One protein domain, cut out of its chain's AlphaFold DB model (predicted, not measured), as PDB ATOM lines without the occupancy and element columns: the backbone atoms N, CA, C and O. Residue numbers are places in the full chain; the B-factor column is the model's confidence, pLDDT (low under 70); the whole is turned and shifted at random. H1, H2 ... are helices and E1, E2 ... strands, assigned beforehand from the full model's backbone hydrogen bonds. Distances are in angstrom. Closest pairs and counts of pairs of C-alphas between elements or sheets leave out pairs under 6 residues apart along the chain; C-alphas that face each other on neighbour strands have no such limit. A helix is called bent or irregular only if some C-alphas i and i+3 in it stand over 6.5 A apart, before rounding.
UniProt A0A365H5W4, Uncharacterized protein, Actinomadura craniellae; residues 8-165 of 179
ATOM      1  N   ARG A   8     -41.186 -39.367 -13.876       91.94
ATOM      2  CA  ARG A   8     -40.793 -40.738 -14.202       91.94
ATOM      3  C   ARG A   8     -39.402 -40.779 -14.833       91.94
ATOM      4  O   ARG A   8     -39.157 -40.210 -15.900       91.94
ATOM      5  N   LEU A   9     -38.501 -41.514 -14.185       86.88
ATOM      6  CA  LEU A   9     -37.126 -41.761 -14.626       86.88
ATOM      7  C   LEU A   9     -36.910 -43.279 -14.705       86.88
ATOM      8  O   LEU A   9     -36.709 -43.954 -13.696       86.88
ATOM      9  N   GLY A  10     -37.017 -43.835 -15.914       82.75
ATOM     10  CA  GLY A  10     -37.041 -45.284 -16.134       82.75
ATOM     11  C   GLY A  10     -38.206 -45.958 -15.397       82.75
ATOM     12  O   GLY A  10     -39.368 -45.573 -15.549       82.75
ATOM     13  N   SER A  11     -37.895 -46.961 -14.575       82.81
ATOM     14  CA  SER A  11     -38.859 -47.641 -13.699       82.81
ATOM     15  C   SER A  11     -39.244 -46.836 -12.450       82.81
ATOM     16  O   SER A  11     -40.241 -47.160 -11.804       82.81
ATOM     17  N   ARG A  12     -38.483 -45.792 -12.092       86.69
ATOM     18  CA  ARG A  12     -38.722 -44.985 -10.890       86.69
ATOM     19  C   ARG A  12     -39.789 -43.924 -11.160       86.69
ATOM     20  O   ARG A  12     -39.709 -43.196 -12.148       86.69
ATOM     21  N   VAL A  13     -40.756 -43.823 -10.251       90.75
ATOM     22  CA  VAL A  13     -41.823 -42.812 -10.261       90.75
ATOM     23  C   VAL A  13     -41.732 -42.009  -8.972       90.75
ATOM     24  O   VAL A  13     -41.601 -42.598  -7.900       90.75
ATOM     25  N   PHE A  14     -41.786 -40.688  -9.098       91.62
ATOM     26  CA  PHE A  14     -41.916 -39.740  -8.000       91.62
ATOM     27  C   PHE A  14     -43.288 -39.073  -8.101       91.62
ATOM     28  O   PHE A  14     -43.600 -38.421  -9.110       91.62
ATOM     29  N   ASP A  15     -44.094 -39.231  -7.055       91.19
ATOM     30  CA  ASP A  15     -45.434 -38.660  -6.972       91.19
ATOM     31  C   ASP A  15     -45.361 -37.123  -6.900       91.19
ATOM     32  O   ASP A  15     -44.309 -36.513  -6.686       91.19
ATOM     33  N   ARG A  16     -46.491 -36.460  -7.114       89.31
ATOM     34  CA  ARG A  16     -46.683 -35.009  -7.215       89.31
ATOM     35  C   ARG A  16     -46.246 -34.243  -5.968       89.31
ATOM     36  O   ARG A  16     -45.959 -33.050  -6.084       89.31
ATOM     37  N   ASP A  17     -46.188 -34.924  -4.828       88.94
ATOM     38  CA  ASP A  17     -45.782 -34.372  -3.534       88.94
ATOM     39  C   ASP A  17     -44.416 -34.882  -3.051       88.94
ATOM     40  O   ASP A  17     -43.922 -34.415  -2.023       88.94
ATOM     41  N   ASP A  18     -43.773 -35.778  -3.810       93.81
ATOM     42  CA  ASP A  18     -42.426 -36.244  -3.503       93.81
ATOM     43  C   ASP A  18     -41.397 -35.138  -3.753       93.81
ATOM     44  O   ASP A  18     -41.415 -34.434  -4.773       93.81
ATOM     45  N   PHE A  19     -40.452 -35.044  -2.819       97.00
ATOM     46  CA  PHE A  19     -39.250 -34.237  -2.960       97.00
ATOM     47  C   PHE A  19     -38.072 -35.107  -3.389       97.00
ATOM     48  O   PHE A  19     -37.767 -36.124  -2.763       97.00
ATOM     49  N   VAL A  20     -37.389 -34.656  -4.436       96.25
ATOM     50  CA  VAL A  20     -36.279 -35.338  -5.093       96.25
ATOM     51  C   VAL A  20     -34.983 -34.597  -4.787       96.25
ATOM     52  O   VAL A  20     -34.824 -33.433  -5.159       96.25
ATOM     53  N   ILE A  21     -34.038 -35.268  -4.137       95.44
ATOM     54  CA  ILE A  21     -32.707 -34.715  -3.864       95.44
ATOM     55  C   ILE A  21     -31.732 -35.180  -4.933       95.44
ATOM     56  O   ILE A  21     -31.520 -36.377  -5.126       95.44
ATOM     57  N   TRP A  22     -31.095 -34.219  -5.591       93.75
ATOM     58  CA  TRP A  22     -30.066 -34.447  -6.588       93.75
ATOM     59  C   TRP A  22     -28.701 -34.014  -6.048       93.75
ATOM     60  O   TRP A  22     -28.418 -32.826  -5.910       93.75
ATOM     61  N   CYS A  23     -27.842 -34.992  -5.761       91.81
ATOM     62  CA  CYS A  23     -26.463 -34.763  -5.343       91.81
ATOM     63  C   CYS A  23     -25.579 -34.337  -6.530       91.81
ATOM     64  O   CYS A  23     -25.449 -35.083  -7.508       91.81
ATOM     65  N   VAL A  24     -24.948 -33.164  -6.417       87.88
ATOM     66  CA  VAL A  24     -24.068 -32.564  -7.432       87.88
ATOM     67  C   VAL A  24     -22.756 -32.060  -6.797       87.88
ATOM     68  O   VAL A  24     -22.809 -31.241  -5.880       87.88
ATOM     69  N   PRO A  25     -21.573 -32.461  -7.307       83.75
ATOM     70  CA  PRO A  25     -21.385 -33.546  -8.268       83.75
ATOM     71  C   PRO A  25     -21.821 -34.894  -7.666       83.75
ATOM     72  O   PRO A  25     -21.942 -35.043  -6.449       83.75
ATOM     73  N   GLY A  26     -22.090 -35.877  -8.527       75.69
ATOM     74  CA  GLY A  26     -22.262 -37.259  -8.072       75.69
ATOM     75  C   GLY A  26     -20.936 -37.835  -7.555       75.69
ATOM     76  O   GLY A  26     -19.876 -37.332  -7.939       75.69
ATOM     77  N   PRO A  27     -20.964 -38.867  -6.697       71.75
ATOM     78  CA  PRO A  27     -19.747 -39.519  -6.229       71.75
ATOM     79  C   PRO A  27     -19.031 -40.246  -7.373       71.75
ATOM     80  O   PRO A  27     -19.652 -40.739  -8.322       71.75
ATOM     81  N   GLU A  28     -17.710 -40.344  -7.259       64.88
ATOM     82  CA  GLU A  28     -16.896 -41.162  -8.154       64.88
ATOM     83  C   GLU A  28     -17.311 -42.638  -8.006       64.88
ATOM     84  O   GLU A  28     -17.355 -43.165  -6.898       64.88
ATOM     85  N   GLY A  29     -17.675 -43.297  -9.111       63.16
ATOM     86  CA  GLY A  29     -18.156 -44.690  -9.102       63.16
ATOM     87  C   GLY A  29     -19.662 -44.872  -9.333       63.16
ATOM     88  O   GLY A  29     -20.090 -45.989  -9.602       63.16
ATOM     89  N   GLY A  30     -20.452 -43.790  -9.352       66.12
ATOM     90  CA  GLY A  30     -21.782 -43.775  -9.983       66.12
ATOM     91  C   GLY A  30     -22.974 -44.232  -9.134       66.12
ATOM     92  O   GLY A  30     -24.094 -44.227  -9.650       66.12
ATOM     93  N   ASP A  31     -22.771 -44.572  -7.861       77.50
ATOM     94  CA  ASP A  31     -23.870 -44.878  -6.942       77.50
ATOM     95  C   ASP A  31     -24.515 -43.612  -6.371       77.50
ATOM     96  O   ASP A  31     -23.867 -42.594  -6.144       77.50
ATOM     97  N   VAL A  32     -25.823 -43.662  -6.117       83.81
ATOM     98  CA  VAL A  32     -26.546 -42.535  -5.515       83.81
ATOM     99  C   VAL A  32     -26.310 -42.529  -3.993       83.81
ATOM    100  O   VAL A  32     -26.714 -43.497  -3.332       83.81
ATOM    101  N   PRO A  33     -25.715 -41.462  -3.409       87.31
ATOM    102  CA  PRO A  33     -25.422 -41.374  -1.973       87.31
ATOM    103  C   PRO A  33     -26.667 -41.580  -1.128       87.31
ATOM    104  O   PRO A  33     -27.731 -41.143  -1.553       87.31
ATOM    105  N   GLU A  34     -26.561 -42.202   0.047       88.81
ATOM    106  CA  GLU A  34     -27.672 -42.318   1.008       88.81
ATOM    107  C   GLU A  34     -28.416 -40.979   1.176       88.81
ATOM    108  O   GLU A  34     -27.816 -39.910   1.085       88.81
ATOM    109  N   ASP A  35     -29.739 -41.039   1.344       92.06
ATOM    110  CA  ASP A  35     -30.640 -39.881   1.380       92.06
ATOM    111  C   ASP A  35     -30.734 -39.044   0.089       92.06
ATOM    112  O   ASP A  35     -31.578 -38.153   0.040       92.06
ATOM    113  N   ALA A  36     -29.978 -39.317  -0.981       92.81
ATOM    114  CA  ALA A  36     -30.215 -38.733  -2.308       92.81
ATOM    115  C   ALA A  36     -31.106 -39.632  -3.185       92.81
ATOM    116  O   ALA A  36     -31.155 -40.855  -3.017       92.81
ATOM    117  N   ASP A  37     -31.792 -39.028  -4.153       93.12
ATOM    118  CA  ASP A  37     -32.590 -39.727  -5.165       93.12
ATOM    119  C   ASP A  37     -31.882 -39.768  -6.515       93.12
ATOM    120  O   ASP A  37     -31.998 -40.756  -7.238       93.12
ATOM    121  N   LEU A  38     -31.143 -38.705  -6.840       91.31
ATOM    122  CA  LEU A  38     -30.392 -38.550  -8.078       91.31
ATOM    123  C   LEU A  38     -28.921 -38.234  -7.781       91.31
ATOM    124  O   LEU A  38     -28.616 -37.534  -6.813       91.31
ATOM    125  N   ALA A  39     -28.010 -38.686  -8.639       89.56
ATOM    126  CA  ALA A  39     -26.599 -38.308  -8.579       89.56
ATOM    127  C   ALA A  39     -26.004 -38.121  -9.979       89.56
ATOM    128  O   ALA A  39     -26.296 -38.884 -10.900       89.56
ATOM    129  N   GLY A  40     -25.169 -37.095 -10.137       84.50
ATOM    130  CA  GLY A  40     -24.516 -36.763 -11.407       84.50
ATOM    131  C   GLY A  40     -24.330 -35.258 -11.573       84.50
ATOM    132  O   GLY A  40     -24.916 -34.474 -10.830       84.50
ATOM    133  N   GLY A  41     -23.494 -34.849 -12.523       70.81
ATOM    134  CA  GLY A  41     -23.147 -33.445 -12.753       70.81
ATOM    135  C   GLY A  41     -23.294 -33.015 -14.216       70.81
ATOM    136  O   GLY A  41     -23.562 -33.853 -15.080       70.81
ATOM    137  N   PRO A  42     -23.115 -31.715 -14.505       52.22
ATOM    138  CA  PRO A  42     -23.163 -31.193 -15.868       52.22
ATOM    139  C   PRO A  42     -22.087 -31.875 -16.732       52.22
ATOM    140  O   PRO A  42     -20.909 -31.847 -16.388       52.22
ATOM    141  N   GLY A  43     -22.504 -32.520 -17.827       58.28
ATOM    142  CA  GLY A  43     -21.622 -33.233 -18.768       58.28
ATOM    143  C   GLY A  43     -21.756 -34.762 -18.786       58.28
ATOM    144  O   GLY A  43     -21.175 -35.406 -19.657       58.28
ATOM    145  N   GLY A  44     -22.540 -35.356 -17.883       63.69
ATOM    146  CA  GLY A  44     -22.851 -36.790 -17.891       63.69
ATOM    147  C   GLY A  44     -24.304 -37.061 -17.495       63.69
ATOM    148  O   GLY A  44     -24.963 -36.175 -16.949       63.69
ATOM    149  N   PRO A  45     -24.834 -38.264 -17.772       67.56
ATOM    150  CA  PRO A  45     -26.201 -38.589 -17.400       67.56
ATOM    151  C   PRO A  45     -26.357 -38.614 -15.879       67.56
ATOM    152  O   PRO A  45     -25.575 -39.243 -15.162       67.56
ATOM    153  N   VAL A  46     -27.395 -37.944 -15.384       77.81
ATOM    154  CA  VAL A  46     -27.789 -37.994 -13.977       77.81
ATOM    155  C   VAL A  46     -28.565 -39.282 -13.754       77.81
ATOM    156  O   VAL A  46     -29.537 -39.565 -14.458       77.81
ATOM    157  N   ARG A  47     -28.137 -40.082 -12.780       80.62
ATOM    158  CA  ARG A  47     -28.734 -41.387 -12.485       80.62
ATOM    159  C   ARG A  47     -29.754 -41.264 -11.374       80.62
ATOM    160  O   ARG A  47     -29.462 -40.665 -10.342       80.62
ATOM    161  N   ALA A  48     -30.916 -41.878 -11.565       75.94
ATOM    162  CA  ALA A  48     -31.884 -42.073 -10.497       75.94
ATOM    163  C   ALA A  48     -31.586 -43.352  -9.708       75.94
ATOM    164  O   ALA A  48     -31.266 -44.396 -10.283       75.94
ATOM    165  N   ARG A  49     -31.730 -43.288  -8.381       75.44
ATOM    166  CA  ARG A  49     -31.594 -44.446  -7.496       75.44
ATOM    167  C   ARG A  49     -32.566 -45.537  -7.937       75.44
ATOM    168  O   ARG A  49     -33.756 -45.280  -8.122       75.44
ATOM    169  N   SER A  50     -32.051 -46.759  -8.064       64.94
ATOM    170  CA  SER A  50     -32.836 -47.956  -8.399       64.94
ATOM    171  C   SER A  50     -33.557 -47.902  -9.755       64.94
ATOM    172  O   SER A  50     -34.415 -48.744 -10.016       64.94
ATOM    173  N   ALA A  51     -33.218 -46.954 -10.636       64.31
ATOM    174  CA  ALA A  51     -33.687 -46.970 -12.014       64.31
ATOM    175  C   ALA A  51     -32.788 -47.894 -12.854       64.31
ATOM    176  O   ALA A  51     -31.563 -47.862 -12.751       64.31
ATOM    177  N   SER A  52     -33.392 -48.754 -13.671       60.25
ATOM    178  CA  SER A  52     -32.681 -49.659 -14.583       60.25
ATOM    179  C   SER A  52     -33.324 -49.619 -15.965       60.25
ATOM    180  O   SER A  52     -34.538 -49.450 -16.077       60.25
ATOM    181  N   GLY A  53     -32.511 -49.793 -17.008       60.41
ATOM    182  CA  GLY A  53     -32.961 -49.801 -18.402       60.41
ATOM    183  C   GLY A  53     -32.870 -48.445 -19.121       60.41
ATOM    184  O   GLY A  53     -32.508 -47.432 -18.516       60.41
ATOM    185  N   PRO A  54     -33.161 -48.420 -20.433       60.81
ATOM    186  CA  PRO A  54     -33.149 -47.199 -21.238       60.81
ATOM    187  C   PRO A  54     -34.141 -46.158 -20.692       60.81
ATOM    188  O   PRO A  54     -35.242 -46.497 -20.258       60.81
ATOM    189  N   GLY A  55     -33.738 -44.884 -20.678       67.12
ATOM    190  CA  GLY A  55     -34.562 -43.778 -20.175       67.12
ATOM    191  C   GLY A  55     -34.556 -43.567 -18.651       67.12
ATOM    192  O   GLY A  55     -35.317 -42.731 -18.152       67.12
ATOM    193  N   ALA A  56     -33.713 -44.309 -17.919       71.00
ATOM    194  CA  ALA A  56     -33.430 -44.136 -16.485       71.00
ATOM    195  C   ALA A  56     -32.576 -42.895 -16.165       71.00
ATOM    196  O   ALA A  56     -32.430 -42.512 -15.003       71.00
ATOM    197  N   GLU A  57     -31.997 -42.292 -17.198       80.62
ATOM    198  CA  GLU A  57     -31.119 -41.138 -17.096       80.62
ATOM    199  C   GLU A  57     -31.913 -39.834 -17.184       80.62
ATOM    200  O   GLU A  57     -32.940 -39.740 -17.862       80.62
ATOM    201  N   LEU A  58     -31.405 -38.820 -16.498       87.94
ATOM    202  CA  LEU A  58     -31.853 -37.442 -16.586       87.94
ATOM    203  C   LEU A  58     -30.731 -36.628 -17.247       87.94
ATOM    204  O   LEU A  58     -29.604 -36.581 -16.751       87.94
ATOM    205  N   LEU A  59     -31.021 -36.038 -18.406       89.94
ATOM    206  CA  LEU A  59     -30.106 -35.148 -19.123       89.94
ATOM    207  C   LEU A  59     -30.330 -33.701 -18.676       89.94
ATOM    208  O   LEU A  59     -31.406 -33.353 -18.191       89.94
ATOM    209  N   VAL A  60     -29.310 -32.859 -18.820       90.88
ATOM    210  CA  VAL A  60     -29.312 -31.487 -18.298       90.88
ATOM    211  C   VAL A  60     -28.850 -30.535 -19.391       90.88
ATOM    212  O   VAL A  60     -27.716 -30.656 -19.845       90.88
ATOM    213  N   GLY A  61     -29.708 -29.591 -19.775       89.94
ATOM    214  CA  GLY A  61     -29.425 -28.592 -20.810       89.94
ATOM    215  C   GLY A  61     -30.404 -28.656 -21.980       89.94
ATOM    216  O   GLY A  61     -30.799 -29.735 -22.421       89.94
ATOM    217  N   ASP A  62     -30.816 -27.492 -22.487       90.25
ATOM    218  CA  ASP A  62     -31.793 -27.386 -23.579       90.25
ATOM    219  C   ASP A  62     -31.289 -28.008 -24.898       90.25
ATOM    220  O   ASP A  62     -32.081 -28.495 -25.706       90.25
ATOM    221  N   ASP A  63     -29.972 -28.033 -25.109       91.19
ATOM    222  CA  ASP A  63     -29.296 -28.620 -26.270       91.19
ATOM    223  C   ASP A  63     -29.399 -30.152 -26.324       91.19
ATOM    224  O   ASP A  63     -29.265 -30.751 -27.390       91.19
ATOM    225  N   LEU A  64     -29.708 -30.798 -25.197       90.81
ATOM    226  CA  LEU A  64     -29.861 -32.250 -25.104       90.81
ATOM    227  C   LEU A  64     -31.302 -32.730 -25.323       90.81
ATOM    228  O   LEU A  64     -31.555 -33.930 -25.212       90.81
ATOM    229  N   ALA A  65     -32.248 -31.845 -25.650       92.31
ATOM    230  CA  ALA A  65     -33.664 -32.197 -25.767       92.31
ATOM    231  C   ALA A  65     -33.951 -33.272 -26.831       92.31
ATOM    232  O   ALA A  65     -34.644 -34.247 -26.544       92.31
ATOM    233  N   GLU A  66     -33.379 -33.147 -28.032       91.88
ATOM    234  CA  GLU A  66     -33.552 -34.144 -29.103       91.88
ATOM    235  C   GLU A  66     -32.980 -35.506 -28.697       91.88
ATOM    236  O   GLU A  66     -33.596 -36.552 -28.910       91.88
ATOM    237  N   ARG A  67     -31.821 -35.496 -28.031       90.62
ATOM    238  CA  ARG A  67     -31.190 -36.705 -27.502       90.62
ATOM    239  C   ARG A  67     -32.033 -37.338 -26.395       90.62
ATOM    240  O   ARG A  67     -32.173 -38.559 -26.371       90.62
ATOM    241  N   ALA A  68     -32.599 -36.534 -25.495       90.94
ATOM    242  CA  ALA A  68     -33.481 -37.017 -24.439       90.94
ATOM    243  C   ALA A  68     -34.725 -37.690 -25.028       90.94
ATOM    244  O   ALA A  68     -35.070 -38.796 -24.611       90.94
ATOM    245  N   ALA A  69     -35.341 -37.073 -26.041       92.62
ATOM    246  CA  ALA A  69     -36.482 -37.637 -26.754       92.62
ATOM    247  C   ALA A  69     -36.127 -38.970 -27.434       92.62
ATOM    248  O   ALA A  69     -36.822 -39.964 -27.229       92.62
ATOM    249  N   ALA A  70     -35.008 -39.027 -28.164       91.44
ATOM    250  CA  ALA A  70     -34.555 -40.237 -28.853       91.44
ATOM    251  C   ALA A  70     -34.261 -41.412 -27.900       91.44
ATOM    252  O   ALA A  70     -34.493 -42.567 -28.249       91.44
ATOM    253  N   LEU A  71     -33.760 -41.127 -26.694       88.94
ATOM    254  CA  LEU A  71     -33.424 -42.137 -25.684       88.94
ATOM    255  C   LEU A  71     -34.579 -42.456 -24.723       88.94
ATOM    256  O   LEU A  71     -34.448 -43.356 -23.890       88.94
ATOM    257  N   GLY A  72     -35.680 -41.700 -24.776       89.44
ATOM    258  CA  GLY A  72     -36.728 -41.745 -23.755       89.44
ATOM    259  C   GLY A  72     -36.224 -41.357 -22.357       89.44
ATOM    260  O   GLY A  72     -36.739 -41.862 -21.358       89.44
ATOM    261  N   ALA A  73     -35.192 -40.516 -22.271       89.81
ATOM    262  CA  ALA A  73     -34.621 -40.019 -21.020       89.81
ATOM    263  C   ALA A  73     -35.423 -38.829 -20.465       89.81
ATOM    264  O   ALA A  73     -36.179 -38.176 -21.188       89.81
ATOM    265  N   GLY A  74     -35.263 -38.545 -19.171       92.19
ATOM    266  CA  GLY A  74     -35.746 -37.290 -18.594       92.19
ATOM    267  C   GLY A  74     -34.867 -36.109 -19.014       92.19
ATOM    268  O   GLY A  74     -33.705 -36.296 -19.378       92.19
ATOM    269  N   LEU A  75     -35.390 -34.885 -18.909       93.81
ATOM    270  CA  LEU A  75     -34.658 -33.657 -19.213       93.81
ATOM    271  C   LEU A  75     -34.895 -32.566 -18.161       93.81
ATOM    272  O   LEU A  75     -36.036 -32.181 -17.908       93.81
ATOM    273  N   VAL A  76     -33.810 -32.010 -17.621       95.06
ATOM    274  CA  VAL A  76     -33.793 -30.734 -16.891       95.06
ATOM    275  C   VAL A  76     -33.436 -29.628 -17.880       95.06
ATOM    276  O   VAL A  76     -32.366 -29.674 -18.490       95.06
ATOM    277  N   CYS A  77     -34.320 -28.648 -18.056       94.75
ATOM    278  CA  CYS A  77     -34.187 -27.628 -19.103       94.75
ATOM    279  C   CYS A  77     -34.790 -26.281 -18.687       94.75
ATOM    280  O   CYS A  77     -35.676 -26.227 -17.828       94.75
ATOM    281  N   ALA A  78     -34.321 -25.192 -19.299       94.12
ATOM    282  CA  ALA A  78     -34.853 -23.855 -19.062       94.12
ATOM    283  C   ALA A  78     -36.111 -23.577 -19.907       94.12
ATOM    284  O   ALA A  78     -36.970 -22.806 -19.467       94.12
ATOM    285  N   ASP A  79     -36.254 -24.238 -21.068       94.69
ATOM    286  CA  ASP A  79     -37.425 -24.156 -21.953       94.69
ATOM    287  C   ASP A  79     -38.177 -25.504 -22.087       94.69
ATOM    288  O   ASP A  79     -38.025 -26.245 -23.069       94.69
ATOM    289  N   PRO A  80     -39.065 -25.820 -21.124       94.44
ATOM    290  CA  PRO A  80     -39.920 -27.001 -21.192       94.44
ATOM    291  C   PRO A  80     -40.848 -27.047 -22.409       94.44
ATOM    292  O   PRO A  80     -41.243 -28.133 -22.840       94.44
ATOM    293  N   GLY A  81     -41.242 -25.889 -22.950       94.31
ATOM    294  CA  GLY A  81     -42.137 -25.807 -24.101       94.31
ATOM    295  C   GLY A  81     -41.459 -26.361 -25.347       94.31
ATOM    296  O   GLY A  81     -42.005 -27.246 -26.014       94.31
ATOM    297  N   ARG A  82     -40.224 -25.917 -25.597       94.62
ATOM    298  CA  ARG A  82     -39.382 -26.445 -26.673       94.62
ATOM    299  C   ARG A  82     -39.055 -27.920 -26.476       94.62
ATOM    300  O   ARG A  82     -39.196 -28.689 -27.424       94.62
ATOM    301  N   ALA A  83     -38.676 -28.338 -25.267       95.06
ATOM    302  CA  ALA A  83     -38.369 -29.744 -24.988       95.06
ATOM    303  C   ALA A  83     -39.539 -30.676 -25.349       95.06
ATOM    304  O   ALA A  83     -39.353 -31.708 -25.995       95.06
ATOM    305  N   ARG A  84     -40.769 -30.282 -24.999       94.94
ATOM    306  CA  ARG A  84     -41.978 -31.042 -25.345       94.94
ATOM    307  C   ARG A  84     -42.280 -31.023 -26.840       94.94
ATOM    308  O   ARG A  84     -42.685 -32.049 -27.375       94.94
ATOM    309  N   ALA A  85     -42.070 -29.892 -27.515       95.50
ATOM    310  CA  ALA A  85     -42.232 -29.798 -28.967       95.50
ATOM    311  C   ALA A  85     -41.254 -30.717 -29.726       95.50
ATOM    312  O   ALA A  85     -41.603 -31.244 -30.777       95.50
ATOM    313  N   LEU A  86     -40.067 -30.955 -29.160       96.19
ATOM    314  CA  LEU A  86     -39.062 -31.894 -29.673       96.19
ATOM    315  C   LEU A  86     -39.320 -33.362 -29.272       96.19
ATOM    316  O   LEU A  86     -38.536 -34.238 -29.625       96.19
ATOM    317  N   GLY A  87     -40.415 -33.651 -28.560       95.06
ATOM    318  CA  GLY A  87     -40.855 -35.015 -28.255       95.06
ATOM    319  C   GLY A  87     -40.426 -35.564 -26.893       95.06
ATOM    320  O   GLY A  87     -40.628 -36.750 -26.633       95.06
ATOM    321  N   VAL A  88     -39.869 -34.744 -25.994       94.75
ATOM    322  CA  VAL A  88     -39.584 -35.195 -24.622       94.75
ATOM    323  C   VAL A  88     -40.899 -35.446 -23.876       94.75
ATOM    324  O   VAL A  88     -41.797 -34.598 -23.851       94.75
ATOM    325  N   ARG A  89     -41.013 -36.625 -23.254       92.00
ATOM    326  CA  ARG A  89     -42.209 -37.053 -22.514       92.00
ATOM    327  C   ARG A  89     -42.547 -36.077 -21.382       92.00
ATOM    328  O   ARG A  89     -41.665 -35.653 -20.642       92.00
ATOM    329  N   ALA A  90     -43.826 -35.733 -21.222       91.38
ATOM    330  CA  ALA A  90     -44.254 -34.723 -20.246       91.38
ATOM    331  C   ALA A  90     -43.931 -35.104 -18.788       91.38
ATOM    332  O   ALA A  90     -43.596 -34.232 -17.993       91.38
ATOM    333  N   ASP A  91     -43.981 -36.395 -18.457       92.81
ATOM    334  CA  ASP A  91     -43.603 -36.967 -17.157       92.81
ATOM    335  C   ASP A  91     -42.078 -37.119 -16.979       92.81
ATOM    336  O   ASP A  91     -41.619 -37.605 -15.954       92.81
ATOM    337  N   GLY A  92     -41.271 -36.705 -17.958       92.75
ATOM    338  CA  GLY A  92     -39.808 -36.698 -17.907       92.75
ATOM    339  C   GLY A  92     -39.197 -35.299 -17.950       92.75
ATOM    340  O   GLY A  92     -37.978 -35.186 -17.857       92.75
ATOM    341  N   VAL A  93     -40.002 -34.242 -18.095       95.31
ATOM    342  CA  VAL A  93     -39.507 -32.860 -18.129       95.31
ATOM    343  C   VAL A  93     -39.463 -32.278 -16.720       95.31
ATOM    344  O   VAL A  93     -40.441 -32.334 -15.977       95.31
ATOM    345  N   VAL A  94     -38.341 -31.652 -16.384       96.38
ATOM    346  CA  VAL A  94     -38.135 -30.873 -15.164       96.38
ATOM    347  C   VAL A  94     -37.727 -29.457 -15.567       96.38
ATOM    348  O   VAL A  94     -36.736 -29.262 -16.271       96.38
ATOM    349  N   ALA A  95     -38.484 -28.457 -15.125       97.06
ATOM    350  CA  ALA A  95     -38.185 -27.056 -15.399       97.06
ATOM    351  C   ALA A  95     -37.065 -26.555 -14.476       97.06
ATOM    352  O   ALA A  95     -37.188 -26.639 -13.255       97.06
ATOM    353  N   ASP A  96     -35.983 -26.024 -15.041       96.50
ATOM    354  CA  ASP A  96     -34.861 -25.477 -14.280       96.50
ATOM    355  C   ASP A  96     -35.117 -24.012 -13.891       96.50
ATOM    356  O   ASP A  96     -35.256 -23.125 -14.739       96.50
ATOM    357  N   ALA A  97     -35.182 -23.747 -12.588       96.88
ATOM    358  CA  ALA A  97     -35.260 -22.395 -12.051       96.88
ATOM    359  C   ALA A  97     -33.876 -21.748 -11.861       96.88
ATOM    360  O   ALA A  97     -33.802 -20.538 -11.664       96.88
ATOM    361  N   GLY A  98     -32.794 -22.530 -11.924       93.12
ATOM    362  CA  GLY A  98     -31.421 -22.091 -11.691       93.12
ATOM    363  C   GLY A  98     -30.982 -22.176 -10.226       93.12
ATOM    364  O   GLY A  98     -31.539 -22.934  -9.422       93.12
ATOM    365  N   THR A  99     -29.942 -21.408  -9.904       93.38
ATOM    366  CA  THR A  99     -29.383 -21.260  -8.552       93.38
ATOM    367  C   THR A  99     -29.905 -19.983  -7.917       93.38
ATOM    368  O   THR A  99     -29.889 -18.935  -8.557       93.38
ATOM    369  N   ASP A 100     -30.358 -20.087  -6.669       94.19
ATOM    370  CA  ASP A 100     -30.929 -18.988  -5.887       94.19
ATOM    371  C   ASP A 100     -32.015 -18.185  -6.639       94.19
ATOM    372  O   ASP A 100     -31.968 -16.950  -6.684       94.19
ATOM    373  N   PRO A 101     -33.020 -18.848  -7.254       96.56
ATOM    374  CA  PRO A 101     -34.082 -18.144  -7.959       96.56
ATOM    375  C   PRO A 101     -34.932 -17.290  -7.014       96.56
ATOM    376  O   PRO A 101     -35.094 -17.582  -5.824       96.56
ATOM    377  N   SER A 102     -35.577 -16.266  -7.574       97.06
ATOM    378  CA  SER A 102     -36.605 -15.522  -6.851       97.06
ATOM    379  C   SER A 102     -37.832 -16.402  -6.572       97.06
ATOM    380  O   SER A 102     -38.175 -17.304  -7.342       97.06
ATOM    381  N   ALA A 103     -38.556 -16.100  -5.493       96.00
ATOM    382  CA  ALA A 103     -39.815 -16.777  -5.174       96.00
ATOM    383  C   ALA A 103     -40.857 -16.652  -6.306       96.00
ATOM    384  O   ALA A 103     -41.597 -17.599  -6.576       96.00
ATOM    385  N   ALA A 104     -40.882 -15.501  -6.990       97.56
ATOM    386  CA  ALA A 104     -41.744 -15.268  -8.147       97.56
ATOM    387  C   ALA A 104     -41.417 -16.242  -9.284       97.56
ATOM    388  O   ALA A 104     -42.305 -16.949  -9.752       97.56
ATOM    389  N   ARG A 105     -40.131 -16.380  -9.636       96.81
ATOM    390  CA  ARG A 105     -39.677 -17.303 -10.683       96.81
ATOM    391  C   ARG A 105     -40.058 -18.753 -10.384       96.81
ATOM    392  O   ARG A 105     -40.518 -19.463 -11.276       96.81
ATOM    393  N   VAL A 106     -39.889 -19.194  -9.136       97.81
ATOM    394  CA  VAL A 106     -40.296 -20.547  -8.717       97.81
ATOM    395  C   VAL A 106     -41.806 -20.720  -8.862       97.81
ATOM    396  O   VAL A 106     -42.252 -21.705  -9.441       97.81
ATOM    397  N   THR A 107     -42.594 -19.750  -8.398       97.06
ATOM    398  CA  THR A 107     -44.063 -19.809  -8.458       97.06
ATOM    399  C   THR A 107     -44.575 -19.832  -9.903       97.06
ATOM    400  O   THR A 107     -45.453 -20.631 -10.225       97.06
ATOM    401  N   GLU A 108     -43.997 -19.017 -10.788       96.00
ATOM    402  CA  GLU A 108     -44.303 -19.004 -12.225       96.00
ATOM    403  C   GLU A 108     -44.049 -20.367 -12.876       96.00
ATOM    404  O   GLU A 108     -44.903 -20.881 -13.596       96.00
ATOM    405  N   LEU A 109     -42.901 -20.992 -12.592       96.38
ATOM    406  CA  LEU A 109     -42.595 -22.325 -13.108       96.38
ATOM    407  C   LEU A 109     -43.522 -23.394 -12.530       96.38
ATOM    408  O   LEU A 109     -44.017 -24.238 -13.275       96.38
ATOM    409  N   VAL A 110     -43.809 -23.351 -11.228       96.06
ATOM    410  CA  VAL A 110     -44.728 -24.296 -10.574       96.06
ATOM    411  C   VAL A 110     -46.136 -24.193 -11.168       96.06
ATOM    412  O   VAL A 110     -46.817 -25.213 -11.312       96.06
ATOM    413  N   ALA A 111     -46.567 -22.998 -11.579       95.12
ATOM    414  CA  ALA A 111     -47.859 -22.783 -12.228       95.12
ATOM    415  C   ALA A 111     -47.992 -23.498 -13.587       95.12
ATOM    416  O   ALA A 111     -49.111 -23.702 -14.053       95.12
ATOM    417  N   THR A 112     -46.891 -23.947 -14.201       93.00
ATOM    418  CA  THR A 112     -46.935 -24.781 -15.417       93.00
ATOM    419  C   THR A 112     -47.369 -26.228 -15.143       93.00
ATOM    420  O   THR A 112     -47.707 -26.954 -16.075       93.00
ATOM    421  N   GLY A 113     -47.364 -26.663 -13.876       93.00
ATOM    422  CA  GLY A 113     -47.678 -28.035 -13.461       93.00
ATOM    423  C   GLY A 113     -46.513 -29.023 -13.587       93.00
ATOM    424  O   GLY A 113     -46.637 -30.168 -13.144       93.00
ATOM    425  N   LEU A 114     -45.381 -28.593 -14.149       94.44
ATOM    426  CA  LEU A 114     -44.173 -29.403 -14.268       94.44
ATOM    427  C   LEU A 114     -43.400 -29.468 -12.937       94.44
ATOM    428  O   LEU A 114     -43.460 -28.530 -12.137       94.44
ATOM    429  N   PRO A 115     -42.637 -30.548 -12.687       96.50
ATOM    430  CA  PRO A 115     -41.623 -30.558 -11.639       96.50
ATOM    431  C   PRO A 115     -40.624 -29.408 -11.839       96.50
ATOM    432  O   PRO A 115     -40.121 -29.209 -12.943       96.50
ATOM    433  N   VAL A 116     -40.311 -28.674 -10.768       97.62
ATOM    434  CA  VAL A 116     -39.345 -27.562 -10.796       97.62
ATOM    435  C   VAL A 116     -38.078 -27.944 -10.040       97.62
ATOM    436  O   VAL A 116     -38.159 -28.408  -8.897       97.62
ATOM    437  N   CYS A 117     -36.931 -27.735 -10.687       97.00
ATOM    438  CA  CYS A 117     -35.592 -27.901 -10.140       97.00
ATOM    439  C   CYS A 117     -35.033 -26.569  -9.640       97.00
ATOM    440  O   CYS A 117     -35.105 -25.562 -10.342       97.00
ATOM    441  N   VAL A 118     -34.450 -26.572  -8.443       97.00
ATOM    442  CA  VAL A 118     -33.769 -25.420  -7.837       97.00
ATOM    443  C   VAL A 118     -32.413 -25.846  -7.276       97.00
ATOM    444  O   VAL A 118     -32.222 -26.998  -6.881       97.00
ATOM    445  N   ALA A 119     -31.469 -24.915  -7.208       93.44
ATOM    446  CA  ALA A 119     -30.296 -25.006  -6.338       93.44
ATOM    447  C   ALA A 119     -30.315 -23.829  -5.351       93.44
ATOM    448  O   ALA A 119     -30.827 -22.761  -5.691       93.44
ATOM    449  N   ALA A 120     -29.766 -24.020  -4.151       88.50
ATOM    450  CA  ALA A 120     -29.641 -22.963  -3.150       88.50
ATOM    451  C   ALA A 120     -28.191 -22.836  -2.677       88.50
ATOM    452  O   ALA A 120     -27.594 -23.819  -2.234       88.50
ATOM    453  N   GLY A 121     -27.658 -21.618  -2.733       79.56
ATOM    454  CA  GLY A 121     -26.281 -21.299  -2.401       79.56
ATOM    455  C   GLY A 121     -25.245 -21.943  -3.335       79.56
ATOM    456  O   GLY A 121     -25.572 -22.671  -4.277       79.56
ATOM    457  N   PRO A 122     -23.951 -21.683  -3.084       66.94
ATOM    458  CA  PRO A 122     -22.875 -22.347  -3.804       66.94
ATOM    459  C   PRO A 122     -22.830 -23.841  -3.450       66.94
ATOM    460  O   PRO A 122     -22.901 -24.219  -2.277       66.94
ATOM    461  N   ALA A 123     -22.659 -24.692  -4.465       57.16
ATOM    462  CA  ALA A 123     -22.543 -26.138  -4.282       57.16
ATOM    463  C   ALA A 123     -21.420 -26.489  -3.281       57.16
ATOM    464  O   ALA A 123     -20.286 -26.029  -3.421       57.16
ATOM    465  N   GLY A 124     -21.742 -27.302  -2.268       51.69
ATOM    466  CA  GLY A 124     -20.783 -27.797  -1.271       51.69
ATOM    467  C   GLY A 124     -20.517 -26.871  -0.078       51.69
ATOM    468  O   GLY A 124     -19.565 -27.110   0.665       51.69
ATOM    469  N   LYS A 125     -21.320 -25.812   0.110       54.81
ATOM    470  CA  LYS A 125     -21.289 -24.938   1.297       54.81
ATOM    471  C   LYS A 125     -22.702 -24.537   1.738       54.81
ATOM    472  O   LYS A 125     -22.952 -23.346   1.954       54.81
ATOM    473  N   ALA A 126     -23.646 -25.477   1.862       60.69
ATOM    474  CA  ALA A 126     -24.967 -25.119   2.375       60.69
ATOM    475  C   ALA A 126     -24.890 -24.796   3.877       60.69
ATOM    476  O   ALA A 126     -25.034 -25.642   4.755       60.69
ATOM    477  N   GLY A 127     -24.670 -23.519   4.185       76.06
ATOM    478  CA  GLY A 127     -24.953 -22.986   5.511       76.06
ATOM    479  C   GLY A 127     -26.456 -23.012   5.807       76.06
ATOM    480  O   GLY A 127     -27.288 -23.296   4.940       76.06
ATOM    481  N   SER A 128     -26.824 -22.625   7.026       85.62
ATOM    482  CA  SER A 128     -28.225 -22.499   7.458       85.62
ATOM    483  C   SER A 128     -29.097 -21.677   6.496       85.62
ATOM    484  O   SER A 128     -30.267 -22.000   6.312       85.62
ATOM    485  N   ALA A 129     -28.526 -20.664   5.836       87.94
ATOM    486  CA  ALA A 129     -29.220 -19.853   4.836       87.94
ATOM    487  C   ALA A 129     -29.684 -20.667   3.615       87.94
ATOM    488  O   ALA A 129     -30.835 -20.547   3.208       87.94
ATOM    489  N   ALA A 130     -28.831 -21.535   3.060       91.62
ATOM    490  CA  ALA A 130     -29.194 -22.360   1.908       91.62
ATOM    491  C   ALA A 130     -30.282 -23.381   2.281       91.62
ATOM    492  O   ALA A 130     -31.256 -23.536   1.550       91.62
ATOM    493  N   LEU A 131     -30.178 -24.005   3.459       93.81
ATOM    494  CA  LEU A 131     -31.212 -24.907   3.978       93.81
ATOM    495  C   LEU A 131     -32.556 -24.191   4.197       93.81
ATOM    496  O   LEU A 131     -33.606 -24.738   3.862       93.81
ATOM    497  N   ALA A 132     -32.535 -22.952   4.697       94.19
ATOM    498  CA  ALA A 132     -33.736 -22.131   4.814       94.19
ATOM    499  C   ALA A 132     -34.352 -21.823   3.436       94.19
ATOM    500  O   ALA A 132     -35.565 -21.956   3.266       94.19
ATOM    501  N   SER A 133     -33.533 -21.496   2.433       95.50
ATOM    502  CA  SER A 133     -34.000 -21.311   1.053       95.50
ATOM    503  C   SER A 133     -34.639 -22.580   0.487       95.50
ATOM    504  O   SER A 133     -35.720 -22.500  -0.093       95.50
ATOM    505  N   LEU A 134     -34.046 -23.763   0.706       96.62
ATOM    506  CA  LEU A 134     -34.645 -25.038   0.287       96.62
ATOM    507  C   LEU A 134     -36.029 -25.247   0.913       96.62
ATOM    508  O   LEU A 134     -36.953 -25.651   0.208       96.62
ATOM    509  N   ALA A 135     -36.200 -24.923   2.200       97.50
ATOM    510  CA  ALA A 135     -37.498 -25.008   2.868       97.50
ATOM    511  C   ALA A 135     -38.548 -24.106   2.195       97.50
ATOM    512  O   ALA A 135     -39.674 -24.539   1.942       97.50
ATOM    513  N   VAL A 136     -38.170 -22.867   1.861       97.69
ATOM    514  CA  VAL A 136     -39.046 -21.908   1.172       97.69
ATOM    515  C   VAL A 136     -39.375 -22.381  -0.244       97.69
ATOM    516  O   VAL A 136     -40.544 -22.402  -0.618       97.69
ATOM    517  N   TYR A 137     -38.391 -22.817  -1.030       98.31
ATOM    518  CA  TYR A 137     -38.632 -23.328  -2.381       98.31
ATOM    519  C   TYR A 137     -39.525 -24.568  -2.375       98.31
ATOM    520  O   TYR A 137     -40.461 -24.658  -3.175       98.31
ATOM    521  N   ALA A 138     -39.304 -25.483  -1.430       97.94
ATOM    522  CA  ALA A 138     -40.183 -26.618  -1.210       97.94
ATOM    523  C   ALA A 138     -41.605 -26.153  -0.906       97.94
ATOM    524  O   ALA A 138     -42.538 -26.625  -1.559       97.94
ATOM    525  N   TRP A 139     -41.777 -25.174  -0.006       97.38
ATOM    526  CA  TRP A 139     -43.072 -24.574   0.334       97.38
ATOM    527  C   TRP A 139     -43.771 -23.885  -0.851       97.38
ATOM    528  O   TRP A 139     -44.995 -23.955  -0.961       97.38
ATOM    529  N   LEU A 140     -43.018 -23.305  -1.782       97.19
ATOM    530  CA  LEU A 140     -43.553 -22.724  -3.019       97.19
ATOM    531  C   LEU A 140     -43.914 -23.781  -4.077       97.19
ATOM    532  O   LEU A 140     -44.660 -23.493  -5.008       97.19
ATOM    533  N   GLY A 141     -43.448 -25.022  -3.910       96.50
ATOM    534  CA  GLY A 141     -43.814 -26.156  -4.760       96.50
ATOM    535  C   GLY A 141     -42.703 -26.661  -5.676       96.50
ATOM    536  O   GLY A 141     -42.994 -27.483  -6.544       96.50
ATOM    537  N   ALA A 142     -41.454 -26.219  -5.488       97.75
ATOM    538  CA  ALA A 142     -40.310 -26.894  -6.092       97.75
ATOM    539  C   ALA A 142     -40.247 -28.355  -5.620       97.75
ATOM    540  O   ALA A 142     -40.658 -28.675  -4.501       97.75
ATOM    541  N   ARG A 143     -39.754 -29.238  -6.491       96.94
ATOM    542  CA  ARG A 143     -39.753 -30.690  -6.254       96.94
ATOM    543  C   ARG A 143     -38.389 -31.336  -6.416       96.94
ATOM    544  O   ARG A 143     -38.166 -32.368  -5.801       96.94
ATOM    545  N   VAL A 144     -37.490 -30.754  -7.206       96.94
ATOM    546  CA  VAL A 144     -36.138 -31.280  -7.419       96.94
ATOM    547  C   VAL A 144     -35.126 -30.292  -6.838       96.94
ATOM    548  O   VAL A 144     -35.167 -29.105  -7.151       96.94
ATOM    549  N   PHE A 145     -34.223 -30.764  -5.982       96.25
ATOM    550  CA  PHE A 145     -33.278 -29.918  -5.251       96.25
ATOM    551  C   PHE A 145     -31.849 -30.374  -5.517       96.25
ATOM    552  O   PHE A 145     -31.454 -31.461  -5.098       96.25
ATOM    553  N   ARG A 146     -31.072 -29.538  -6.209       93.62
ATOM    554  CA  ARG A 146     -29.638 -29.755  -6.426       93.62
ATOM    555  C   ARG A 146     -28.863 -29.310  -5.195       93.62
ATOM    556  O   ARG A 146     -28.937 -28.142  -4.813       93.62
ATOM    557  N   VAL A 147     -28.111 -30.230  -4.601       92.19
ATOM    558  CA  VAL A 147     -27.327 -29.994  -3.381       92.19
ATOM    559  C   VAL A 147     -25.958 -30.656  -3.476       92.19
ATOM    560  O   VAL A 147     -25.782 -31.640  -4.192       92.19
ATOM    561  N   GLY A 148     -24.981 -30.123  -2.742       89.19
ATOM    562  CA  GLY A 148     -23.673 -30.760  -2.607       89.19
ATOM    563  C   GLY A 148     -23.751 -32.050  -1.791       89.19
ATOM    564  O   GLY A 148     -24.613 -32.185  -0.925       89.19
ATOM    565  N   ALA A 149     -22.803 -32.966  -2.007       88.44
ATOM    566  CA  ALA A 149     -22.657 -34.189  -1.211       88.44
ATOM    567  C   ALA A 149     -22.740 -33.990   0.323       88.44
ATOM    568  O   ALA A 149     -23.493 -34.733   0.954       88.44
ATOM    569  N   PRO A 150     -22.060 -33.000   0.951       88.88
ATOM    570  CA  PRO A 150     -22.171 -32.797   2.403       88.88
ATOM    571  C   PRO A 150     -23.573 -32.363   2.863       88.88
ATOM    572  O   PRO A 150     -23.920 -32.528   4.031       88.88
ATOM    573  N   ASP A 151     -24.389 -31.845   1.946       90.75
ATOM    574  CA  ASP A 151     -25.665 -31.197   2.238       90.75
ATOM    575  C   ASP A 151     -26.873 -32.110   1.960       90.75
ATOM    576  O   ASP A 151     -28.000 -31.747   2.294       90.75
ATOM    577  N   VAL A 152     -26.658 -33.315   1.414       93.19
ATOM    578  CA  VAL A 152     -27.720 -34.284   1.078       93.19
ATOM    579  C   VAL A 152     -28.594 -34.615   2.292       93.19
ATOM    580  O   VAL A 152     -29.814 -34.453   2.246       93.19
ATOM    581  N   ARG A 153     -27.979 -35.031   3.404       94.06
ATOM    582  CA  ARG A 153     -28.711 -35.419   4.617       94.06
ATOM    583  C   ARG A 153     -29.401 -34.227   5.303       94.06
ATOM    584  O   ARG A 153     -30.584 -34.351   5.628       94.06
ATOM    585  N   PRO A 154     -28.742 -33.069   5.515       94.12
ATOM    586  CA  PRO A 154     -29.424 -31.869   6.005       94.12
ATOM    587  C   PRO A 154     -30.602 -31.431   5.121       94.12
ATOM    588  O   PRO A 154     -31.670 -31.107   5.641       94.12
ATOM    589  N   ALA A 155     -30.451 -31.479   3.793       94.94
ATOM    590  CA  ALA A 155     -31.536 -31.168   2.866       94.94
ATOM    591  C   ALA A 155     -32.705 -32.154   3.013       94.94
ATOM    592  O   ALA A 155     -33.852 -31.717   3.096       94.94
ATOM    593  N   ARG A 156     -32.438 -33.463   3.140       96.25
ATOM    594  CA  ARG A 156     -33.475 -34.477   3.399       96.25
ATOM    595  C   ARG A 156     -34.275 -34.161   4.654       96.25
ATOM    596  O   ARG A 156     -35.498 -34.169   4.602       96.25
ATOM    597  N   GLN A 157     -33.610 -33.800   5.748       95.56
ATOM    598  CA  GLN A 157     -34.289 -33.432   6.996       95.56
ATOM    599  C   GLN A 157     -35.205 -32.213   6.832       95.56
ATOM    600  O   GLN A 157     -36.337 -32.225   7.318       95.56
ATOM    601  N   VAL A 158     -34.747 -31.176   6.126       96.31
ATOM    602  CA  VAL A 158     -35.552 -29.974   5.851       96.31
ATOM    603  C   VAL A 158     -36.772 -30.304   4.994       96.31
ATOM    604  O   VAL A 158     -37.881 -29.868   5.300       96.31
ATOM    605  N   LEU A 159     -36.591 -31.086   3.933       97.38
ATOM    606  CA  LEU A 159     -37.668 -31.450   3.014       97.38
ATOM    607  C   LEU A 159     -38.693 -32.374   3.687       97.38
ATOM    608  O   LEU A 159     -39.898 -32.165   3.551       97.38
ATOM    609  N   ASP A 160     -38.231 -33.320   4.502       96.69
ATOM    610  CA  ASP A 160     -39.071 -34.187   5.330       96.69
ATOM    611  C   ASP A 160     -39.893 -33.385   6.348       96.69
ATOM    612  O   ASP A 160     -41.080 -33.655   6.561       96.69
ATOM    613  N   MET A 161     -39.280 -32.367   6.958       97.00
ATOM    614  CA  MET A 161     -39.969 -31.428   7.839       97.00
ATOM    615  C   MET A 161     -41.062 -30.668   7.077       97.00
ATOM    616  O   MET A 161     -42.203 -30.641   7.534       97.00
ATOM    617  N   VAL A 162     -40.759 -30.105   5.902       97.81
ATOM    618  CA  VAL A 162     -41.748 -29.385   5.079       97.81
ATOM    619  C   VAL A 162     -42.906 -30.297   4.669       97.81
ATOM    620  O   VAL A 162     -44.064 -29.898   4.782       97.81
ATOM    621  N   ALA A 163     -42.623 -31.527   4.236       96.50
ATOM    622  CA  ALA A 163     -43.654 -32.503   3.885       96.50
ATOM    623  C   ALA A 163     -44.533 -32.869   5.098       96.50
ATOM    624  O   ALA A 163     -45.751 -32.990   4.969       96.50
ATOM    625  N   SER A 164     -43.943 -32.968   6.295       95.94
ATOM    626  CA  SER A 164     -44.695 -33.215   7.534       95.94
ATOM    627  C   SER A 164     -45.608 -32.040   7.892       95.94
ATOM    628  O   SER A 164     -46.770 -32.245   8.230       95.94
ATOM    629  N   ILE A 165     -45.118 -30.802   7.760       95.56
ATOM    630  CA  ILE A 165     -45.912 -29.581   7.991       95.56
ATOM    631  C   ILE A 165     -47.072 -29.488   6.989       95.56
ATOM    632  O   ILE A 165     -48.165 -29.059   7.347       95.56
TER     633      ILE A 165
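What this domain is: This is residues 8 to 165 of the 179 residues of an uncharacterized protein of Actinomadura craniellae (UniProt A0A365H5W4). The domain is a small, nearly closed barrel: a sheet of seven strands curls by 203 degrees, residues 38 to 39 bridge its edge strands E2 and E3 by short pairings, and five helices wrap round the outside. The short strand E1, paired with residues 8 to 9, lies at one end, near Val 20 of E2 and Ala 48 of E3. The printed part has 158 residues, with E1 E2 E3 E4 H1 E5 H2 E6 H3 E7 H4 E8 H5 along the chain. The sheet is mixed, in the order E2 E8 E7 E6 E5 E4 E3, and the class is mixed, helices and strands. The whole is compact, with a radius of gyration of the C-alphas of 14.3 A and spans of 41 by 36 by 26 A.

How they stand to each other: The strongly twisted sheet runs E2, residues 20 to 23, E8, 144 to 147, E7, 116 to 119, E6, 93 to 99, E5, 74 to 77, E4, 57 to 60, and E3, 46 to 48. E3 and E4 are an antiparallel hairpin. The other neighbours are parallel. Within hydrogen-bond range are N 22 and O 145, 2.8 A, N 118 and O 144, 2.9 A, N 97 and O 117, 2.9 A, N 94 and O 75, 2.8 A, N 76 and O 59, 2.8 A, and N 46 and O 58, 2.9 A. There are two layers, with H1, residues 62 to 71, H2, 80 to 85, H3, 103 to 110, H4, 128 to 140, and H5, 149 to 165, on one face of the sheet. Four strand-helix-strand units, parallel neighbour strands with a helix between, have right-handed crossovers: E4 H1 E5, E5 H2 E6, E6 H3 E7 and E7 H4 E8. H5 is over E2 and E8, at a height of 9.5 A. H4 touches H5, the closest C-alphas being Ala 135 and Val 158, 6.1 A. H4 touches H3 with residues 137 to 140 alone, Leu 140 to Thr 107 being the closest C-alphas, 6.2 A. H1 and H2 only just touch, with 3 pairs of C-alphas within 8 A, the closest Ala 65 and Ala 83, 5.4 A. H2 and H3 are apart. Every O i to N i+4 pair is within hydrogen-bond range in H2, H3 and H4, against 4 of 6 in H1 and 11 of 13 in H5.

Where its parts are: E1, residues 12 to 14, begins at C-alpha 12 (-38.722, -44.985, -10.890). E6 is 18.1 A long, H4 18.6 A and H1 15.0 A. H5, 25.4 A, ends at C-alpha 165 (-45.912, -29.581, 7.991). H1 and H5 are irregular: C-alphas 63 and 66 are 7.5 A apart, 150 and 153 7.4 A.

The domain as a whole: The C-alphas farthest apart, Ala 70 and Ser 128, are 40.9 A apart. The printed part has no cut; the link E2 to E3, 22 residues, is long. pLDDT is under 70 at residues 28 to 30, 42 to 45, 50 to 55 and 122 to 126.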